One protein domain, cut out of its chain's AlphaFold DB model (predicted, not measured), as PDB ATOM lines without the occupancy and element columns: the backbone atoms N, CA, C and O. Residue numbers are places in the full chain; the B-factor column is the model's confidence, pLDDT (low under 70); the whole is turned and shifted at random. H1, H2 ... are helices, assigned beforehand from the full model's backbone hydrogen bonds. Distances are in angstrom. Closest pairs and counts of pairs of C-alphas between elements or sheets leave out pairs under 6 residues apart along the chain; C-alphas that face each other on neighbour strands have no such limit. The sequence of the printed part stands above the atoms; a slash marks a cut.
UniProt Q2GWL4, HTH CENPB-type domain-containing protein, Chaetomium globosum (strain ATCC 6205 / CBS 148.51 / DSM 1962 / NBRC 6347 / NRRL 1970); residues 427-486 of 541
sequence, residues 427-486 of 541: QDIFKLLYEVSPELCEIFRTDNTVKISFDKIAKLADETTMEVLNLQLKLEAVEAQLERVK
ATOM      1  N   GLN A 427       0.512  18.887  75.702       66.25
ATOM      2  CA  GLN A 427      -0.274  19.692  74.757       66.25
ATOM      3  C   GLN A 427      -1.574  20.263  75.352       66.25
ATOM      4  O   GLN A 427      -1.988  21.363  74.978       66.25
ATOM      5  N   ASP A 428      -2.199  19.563  76.304       70.25
ATOM      6  CA  ASP A 428      -3.442  20.012  76.941       70.25
ATOM      7  C   ASP A 428      -3.193  21.212  77.862       70.25
ATOM      8  O   ASP A 428      -4.039  22.099  77.973       70.25
ATOM      9  N   ILE A 429      -2.011  21.278  78.486       70.12
ATOM     10  CA  ILE A 429      -1.608  22.392  79.357       70.12
ATOM     11  C   ILE A 429      -1.499  23.681  78.539       70.12
ATOM     12  O   ILE A 429      -2.041  24.712  78.933       70.12
ATOM     13  N   PHE A 430      -0.859  23.615  77.368       69.19
ATOM     14  CA  PHE A 430      -0.706  24.770  76.480       69.19
ATOM     15  C   PHE A 430      -2.037  25.233  75.885       69.19
ATOM     16  O   PHE A 430      -2.276  26.435  75.762       69.19
ATOM     17  N   LYS A 431      -2.929  24.292  75.564       69.88
ATOM     18  CA  LYS A 431      -4.267  24.602  75.058       69.88
ATOM     19  C   LYS A 431      -5.128  25.307  76.112       69.88
ATOM     20  O   LYS A 431      -5.751  26.318  75.807       69.88
ATOM     21  N   LEU A 432      -5.089  24.832  77.358       68.69
ATOM     22  CA  LEU A 432      -5.774  25.476  78.481       68.69
ATOM     23  C   LEU A 432      -5.218  26.872  78.776       68.69
ATOM     24  O   LEU A 432      -5.985  27.779  79.085       68.69
ATOM     25  N   LEU A 433      -3.903  27.075  78.642       66.25
ATOM     26  CA  LEU A 433      -3.291  28.392  78.827       66.25
ATOM     27  C   LEU A 433      -3.810  29.411  77.799       66.25
ATOM     28  O   LEU A 433      -4.160  30.532  78.165       66.25
ATOM     29  N   TYR A 434      -3.903  28.995  76.530       64.88
ATOM     30  CA  TYR A 434      -4.418  29.818  75.430       64.88
ATOM     31  C   TYR A 434      -5.901  30.181  75.618       64.88
ATOM     32  O   TYR A 434      -6.326  31.283  75.277       64.88
ATOM     33  N   GLU A 435      -6.688  29.270  76.195       63.59
ATOM     34  CA  GLU A 435      -8.116  29.467  76.464       63.59
ATOM     35  C   GLU A 435      -8.397  30.402  77.663       63.59
ATOM     36  O   GLU A 435      -9.489  30.968  77.747       63.59
ATOM     37  N   VAL A 436      -7.437  30.593  78.581       63.09
ATOM     38  CA  VAL A 436      -7.606  31.398  79.810       63.09
ATOM     39  C   VAL A 436      -7.290  32.888  79.610       63.09
ATOM     40  O   VAL A 436      -8.016  33.726  80.142       63.09
ATOM     41  N   SER A 437      -6.248  33.245  78.852       61.34
ATOM     42  CA  SER A 437      -5.987  34.635  78.431       61.34
ATOM     43  C   SER A 437      -5.055  34.664  77.210       61.34
ATOM     44  O   SER A 437      -3.948  34.122  77.269       61.34
ATOM     45  N   PRO A 438      -5.446  35.343  76.116       62.56
ATOM     46  CA  PRO A 438      -4.563  35.583  74.978       62.56
ATOM     47  C   PRO A 438      -3.326  36.432  75.327       62.56
ATOM     48  O   PRO A 438      -2.290  36.269  74.686       62.56
ATOM     49  N   GLU A 439      -3.388  37.299  76.350       59.06
ATOM     50  CA  GLU A 439      -2.254  38.145  76.764       59.06
ATOM     51  C   GLU A 439      -1.124  37.345  77.432       59.06
ATOM     52  O   GLU A 439       0.051  37.680  77.280       59.06
ATOM     53  N   LEU A 440      -1.445  36.238  78.113       60.75
ATOM     54  CA  LEU A 440      -0.433  35.340  78.685       60.75
ATOM     55  C   LEU A 440       0.448  34.689  77.608       60.75
ATOM     56  O   LEU A 440       1.604  34.367  77.876       60.75
ATOM     57  N   CYS A 441      -0.061  34.530  76.382       59.97
ATOM     58  CA  CYS A 441       0.707  33.971  75.268       59.97
ATOM     59  C   CYS A 441       1.803  34.916  74.756       59.97
ATOM     60  O   CYS A 441       2.828  34.439  74.272       59.97
ATOM     61  N   GLU A 442       1.626  36.234  74.883       59.38
ATOM     62  CA  GLU A 442       2.667  37.220  74.554       59.38
ATOM     63  C   GLU A 442       3.801  37.205  75.594       59.38
ATOM     64  O   GLU A 442       4.979  37.198  75.231       59.38
ATOM     65  N   ILE A 443       3.469  37.079  76.886       61.94
ATOM     66  CA  ILE A 443       4.452  36.909  77.977       61.94
ATOM     67  C   ILE A 443       5.253  35.610  77.792       61.94
ATOM     68  O   ILE A 443       6.467  35.579  77.976       61.94
ATOM     69  N   PHE A 444       4.593  34.539  77.350       60.28
ATOM     70  CA  PHE A 444       5.228  33.242  77.108       60.28
ATOM     71  C   PHE A 444       6.249  33.251  75.957       60.28
ATOM     72  O   PHE A 444       7.203  32.472  75.958       60.28
ATOM     73  N   ARG A 445       6.049  34.115  74.952       60.75
ATOM     74  CA  ARG A 445       6.989  34.288  73.829       60.75
ATOM     75  C   ARG A 445       8.183  35.168  74.182       60.75
ATOM     76  O   ARG A 445       9.199  35.080  73.499       60.75
ATOM     77  N   THR A 446       8.054  36.011  75.202       62.31
ATOM     78  CA  THR A 446       9.030  37.057  75.526       62.31
ATOM     79  C   THR A 446       9.891  36.712  76.739       62.31
ATOM     80  O   THR A 446      11.080  37.024  76.729       62.31
ATOM     81  N   ASP A 447       9.353  36.006  77.741       72.25
ATOM     82  CA  ASP A 447      10.098  35.599  78.937       72.25
ATOM     83  C   ASP A 447      10.509  34.120  78.888       72.25
ATOM     84  O   ASP A 447       9.710  33.188  79.044       72.25
ATOM     85  N   ASN A 448      11.811  33.902  78.706       72.44
ATOM     86  CA  ASN A 448      12.400  32.574  78.572       72.44
ATOM     87  C   ASN A 448      12.294  31.740  79.868       72.44
ATOM     88  O   ASN A 448      12.281  30.510  79.825       72.44
ATOM     89  N   THR A 449      12.176  32.392  81.026       73.62
ATOM     90  CA  THR A 449      12.103  31.735  82.342       73.62
ATOM     91  C   THR A 449      10.745  31.069  82.550       73.62
ATOM     92  O   THR A 449      10.653  29.936  83.035       73.62
ATOM     93  N   VAL A 450       9.679  31.756  82.131       69.25
ATOM     94  CA  VAL A 450       8.303  31.249  82.189       69.25
ATOM     95  C   VAL A 450       8.148  30.067  81.235       69.25
ATOM     96  O   VAL A 450       7.642  29.019  81.640       69.25
ATOM     97  N   LYS A 451       8.680  30.185  80.014       70.31
ATOM     98  CA  LYS A 451       8.665  29.111  79.014       70.31
ATOM     99  C   LYS A 451       9.295  27.815  79.537       70.31
ATOM    100  O   LYS A 451       8.643  26.774  79.540       70.31
ATOM    101  N   ILE A 452      10.516  27.891  80.074       74.44
ATOM    102  CA  ILE A 452      11.235  26.723  80.617       74.44
ATOM    103  C   ILE A 452      10.474  26.082  81.788       74.44
ATOM    104  O   ILE A 452      10.467  24.859  81.936       74.44
ATOM    105  N   SER A 453       9.840  26.894  82.635       74.12
ATOM    106  CA  SER A 453       9.094  26.400  83.798       74.12
ATOM    107  C   SER A 453       7.884  25.564  83.373       74.12
ATOM    108  O   SER A 453       7.663  24.477  83.905       74.12
ATOM    109  N   PHE A 454       7.141  26.027  82.370       73.56
ATOM    110  CA  PHE A 454       5.996  25.300  81.829       73.56
ATOM    111  C   PHE A 454       6.401  24.088  80.981       73.56
ATOM    112  O   PHE A 454       5.748  23.055  81.097       73.56
ATOM    113  N   ASP A 455       7.503  24.150  80.226       72.50
ATOM    114  CA  ASP A 455       8.045  22.984  79.509       72.50
ATOM    115  C   ASP A 455       8.427  21.851  80.480       72.50
ATOM    116  O   ASP A 455       8.175  20.675  80.207       72.50
ATOM    117  N   LYS A 456       8.968  22.183  81.662       78.94
ATOM    118  CA  LYS A 456       9.246  21.194  82.720       78.94
ATOM    119  C   LYS A 456       7.971  20.569  83.291       78.94
ATOM    120  O   LYS A 456       7.941  19.359  83.503       78.94
ATOM    121  N   ILE A 457       6.922  21.364  83.517       78.94
ATOM    122  CA  ILE A 457       5.617  20.866  83.992       78.94
ATOM    123  C   ILE A 457       4.979  19.953  82.937       78.94
ATOM    124  O   ILE A 457       4.463  18.887  83.262       78.94
ATOM    125  N   ALA A 458       5.055  20.352  81.670       76.06
ATOM    126  CA  ALA A 458       4.559  19.588  80.539       76.06
ATOM    127  C   ALA A 458       5.280  18.237  80.403       76.06
ATOM    128  O   ALA A 458       4.625  17.206  80.265       76.06
ATOM    129  N   LYS A 459       6.611  18.226  80.543       80.31
ATOM    130  CA  LYS A 459       7.409  16.995  80.538       80.31
ATOM    131  C   LYS A 459       7.042  16.055  81.691       80.31
ATOM    132  O   LYS A 459       6.889  14.858  81.474       80.31
ATOM    133  N   LEU A 460       6.831  16.595  82.894       78.19
ATOM    134  CA  LEU A 460       6.412  15.807  84.057       78.19
ATOM    135  C   LEU A 460       5.016  15.181  83.860       78.19
ATOM    136  O   LEU A 460       4.770  14.046  84.274       78.19
ATOM    137  N   ALA A 461       4.096  15.893  83.204       77.56
ATOM    138  CA  ALA A 461       2.774  15.360  82.866       77.56
ATOM    139  C   ALA A 461       2.859  14.183  81.874       77.56
ATOM    140  O   ALA A 461       2.130  13.197  82.010       77.56
ATOM    141  N   ASP A 462       3.777  14.248  80.909       79.06
ATOM    142  CA  ASP A 462       3.993  13.155  79.958       79.06
ATOM    143  C   ASP A 462       4.654  11.937  80.636       79.06
ATOM    144  O   ASP A 462       4.207  10.805  80.437       79.06
ATOM    145  N   GLU A 463       5.655  12.152  81.499       83.38
ATOM    146  CA  GLU A 463       6.323  11.084  82.265       83.38
ATOM    147  C   GLU A 463       5.346  10.342  83.192       83.38
ATOM    148  O   GLU A 463       5.260   9.112  83.158       83.38
ATOM    149  N   THR A 464       4.526  11.076  83.949       82.06
ATOM    150  CA  THR A 464       3.504  10.481  84.831       82.06
ATOM    151  C   THR A 464       2.442   9.701  84.054       82.06
ATOM    152  O   THR A 464       1.986   8.648  84.500       82.06
ATOM    153  N   THR A 465       2.075  10.158  82.857       79.94
ATOM    154  CA  THR A 465       1.121   9.442  81.997       79.94
ATOM    155  C   THR A 465       1.693   8.114  81.505       79.94
ATOM    156  O   THR A 465       0.980   7.108  81.481       79.94
ATOM    157  N   MET A 466       2.983   8.079  81.167       83.75
ATOM    158  CA  MET A 466       3.672   6.844  80.790       83.75
ATOM    159  C   MET A 466       3.784   5.859  81.957       83.75
ATOM    160  O   MET A 466       3.595   4.658  81.763       83.75
ATOM    161  N   GLU A 467       4.032   6.342  83.176       85.44
ATOM    162  CA  GLU A 467       4.012   5.494  84.372       85.44
ATOM    163  C   GLU A 467       2.628   4.891  84.627       85.44
ATOM    164  O   GLU A 467       2.522   3.690  84.877       85.44
ATOM    165  N   VAL A 468       1.560   5.684  84.499       83.94
ATOM    166  CA  VAL A 468       0.182   5.198  84.658       83.94
ATOM    167  C   VAL A 468      -0.151   4.127  83.617       83.94
ATOM    168  O   VAL A 468      -0.712   3.094  83.979       83.94
ATOM    169  N   LEU A 469       0.237   4.322  82.353       83.50
ATOM    170  CA  LEU A 469       0.050   3.317  81.300       83.50
ATOM    171  C   LEU A 469       0.819   2.022  81.599       83.50
ATOM    172  O   LEU A 469       0.269   0.929  81.479       83.50
ATOM    173  N   ASN A 470       2.070   2.132  82.050       88.50
ATOM    174  CA  ASN A 470       2.870   0.969  82.436       88.50
ATOM    175  C   ASN A 470       2.272   0.220  83.633       88.50
ATOM    176  O   ASN A 470       2.302  -1.011  83.672       88.50
ATOM    177  N   LEU A 471       1.732   0.942  84.615       88.06
ATOM    178  CA  LEU A 471       1.057   0.337  85.758       88.06
ATOM    179  C   LEU A 471      -0.237  -0.362  85.339       88.06
ATOM    180  O   LEU A 471      -0.483  -1.467  85.813       88.06
ATOM    181  N   GLN A 472      -1.017   0.220  84.424       86.75
ATOM    182  CA  GLN A 472      -2.229  -0.403  83.883       86.75
ATOM    183  C   GLN A 472      -1.921  -1.715  83.152       86.75
ATOM    184  O   GLN A 472      -2.545  -2.728  83.451       86.75
ATOM    185  N   LEU A 473      -0.897  -1.734  82.293       89.56
ATOM    186  CA  LEU A 473      -0.463  -2.957  81.604       89.56
ATOM    187  C   LEU A 473       0.001  -4.049  82.577       89.56
ATOM    188  O   LEU A 473      -0.293  -5.228  82.387       89.56
ATOM    189  N   LYS A 474       0.715  -3.671  83.646       89.62
ATOM    190  CA  LYS A 474       1.104  -4.622  84.699       89.62
ATOM    191  C   LYS A 474      -0.110  -5.164  85.451       89.62
ATOM    192  O   LYS A 474      -0.115  -6.339  85.799       89.62
ATOM    193  N   LEU A 475      -1.114  -4.325  85.696       87.94
ATOM    194  CA  LEU A 475      -2.349  -4.715  86.371       87.94
ATOM    195  C   LEU A 475      -3.111  -5.752  85.539       87.94
ATOM    196  O   LEU A 475      -3.408  -6.825  86.054       87.94
ATOM    197  N   GLU A 476      -3.293  -5.499  84.241       88.19
ATOM    198  CA  GLU A 476      -3.924  -6.448  83.312       88.19
ATOM    199  C   GLU A 476      -3.155  -7.776  83.236       88.19
ATOM    200  O   GLU A 476      -3.751  -8.855  83.253       88.19
ATOM    201  N   ALA A 477      -1.818  -7.728  83.211       87.12
ATOM    202  CA  ALA A 477      -0.993  -8.933  83.196       87.12
ATOM    203  C   ALA A 477      -1.133  -9.762  84.488       87.12
ATOM    204  O   ALA A 477      -1.207 -10.992  84.429       87.12
ATOM    205  N   VAL A 478      -1.186  -9.105  85.651       85.94
ATOM    206  CA  VAL A 478      -1.391  -9.764  86.951       85.94
ATOM    207  C   VAL A 478      -2.815 -10.317  87.067       85.94
ATOM    208  O   VAL A 478      -2.995 -11.432  87.554       85.94
ATOM    209  N   GLU A 479      -3.822  -9.595  86.579       85.69
ATOM    210  CA  GLU A 479      -5.213 -10.060  86.549       85.69
ATOM    211  C   GLU A 479      -5.376 -11.302  85.665       85.69
ATOM    212  O   GLU A 479      -5.975 -12.286  86.104       85.69
ATOM    213  N   ALA A 480      -4.747 -11.329  84.487       81.38
ATOM    214  CA  ALA A 480      -4.752 -12.498  83.609       81.38
ATOM    215  C   ALA A 480      -4.067 -13.725  84.246       81.38
ATOM    216  O   ALA A 480      -4.496 -14.865  84.045       81.38
ATOM    217  N   GLN A 481      -3.012 -13.521  85.042       82.12
ATOM    218  CA  GLN A 481      -2.383 -14.602  85.810       82.12
ATOM    219  C   GLN A 481      -3.289 -15.094  86.947       82.12
ATOM    220  O   GLN A 481      -3.395 -16.302  87.164       82.12
ATOM    221  N   LEU A 482      -3.984 -14.185  87.637       75.44
ATOM    222  CA  LEU A 482      -4.946 -14.528  88.684       75.44
ATOM    223  C   LEU A 482      -6.125 -15.341  88.127       75.44
ATOM    224  O   LEU A 482      -6.595 -16.264  88.789       75.44
ATOM    225  N   GLU A 483      -6.603 -15.028  86.922       74.12
ATOM    226  CA  GLU A 483      -7.660 -15.806  86.265       74.12
ATOM    227  C   GLU A 483      -7.217 -17.225  85.907       74.12
ATOM    228  O   GLU A 483      -7.975 -18.162  86.133       74.12
ATOM    229  N   ARG A 484      -5.973 -17.415  85.447       71.12
ATOM    230  CA  ARG A 484      -5.434 -18.753  85.132       71.12
ATOM    231  C   ARG A 484      -5.226 -19.640  86.360       71.12
ATOM    232  O   ARG A 484      -5.267 -20.859  86.237       71.12
ATOM    233  N   VAL A 485      -4.966 -19.044  87.524       73.75
ATOM    234  CA  VAL A 485      -4.687 -19.765  88.782       73.75
ATOM    235  C   VAL A 485      -5.952 -19.948  89.634       73.75
ATOM    236  O   VAL A 485      -5.946 -20.716  90.597       73.75
ATOM    237  N   LYS A 486      -7.068 -19.288  89.293       64.81
ATOM    238  CA  LYS A 486      -8.336 -19.475  90.006       64.81
ATOM    239  C   LYS A 486      -8.892 -20.881  89.730       64.81
ATOM    240  O   LYS A 486      -9.180 -21.197  88.579       64.81
TER     241      LYS A 486
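This is residues 427 to 486 of the 541 residues of the protein "HTH CENPB-type domain-containing protein" of Chaetomium globosum (strain ATCC 6205 / CBS 148.51 / DSM 1962 / NBRC 6347 / NRRL 1970) (UniProt Q2GWL4). One long helix, H3, makes the length of the model, and H2 and H1 form a hook at its first end, with H1 folding back toward H3. The printed part has 60 residues, with H1, H2 and H3 in chain order and no named strand, all helix. It is extended, with a radius of gyration of the C-alphas of 19.1 A and spans of 60 by 21 by 9 A.

Find C-alpha 448 at (12.400, 32.574, 78.572); from there H3, residues 448 to 485, runs 56.0 A to C-alpha 485 at (-4.687, -19.765, 88.782). Before it come H2, residues 438 to 446, and H1, residues 427 to 436, which begins at (-0.274, 19.692, 74.757).

Look at Phe 444 and Lys 451, the closest C-alphas of H2 and H3, 5.7 A apart: the helices only just touch, with 3 pairs of C-alphas within 8 A, only at the corner, with residues 450 to 451 of H3 alone, about perpendicular at 75 degrees. H1 and H2 touch only at the corner, closest at C-alphas 434 and 441, 6.6 A. H1 and H3 are close but not clearly touching, closest at C-alphas 429 and 458, 6.9 A. Every O i to N i+4 pair is within hydrogen-bond range in H1 and H3, and 4 of 5 in H2.

The farthest C-alphas, of Thr 446 and Lys 486, are 60.9 A apart. The printed part has no cut, and both links are tight. Look for pLDDT under 70 at residues 427, 430 to 446, 450 and 486.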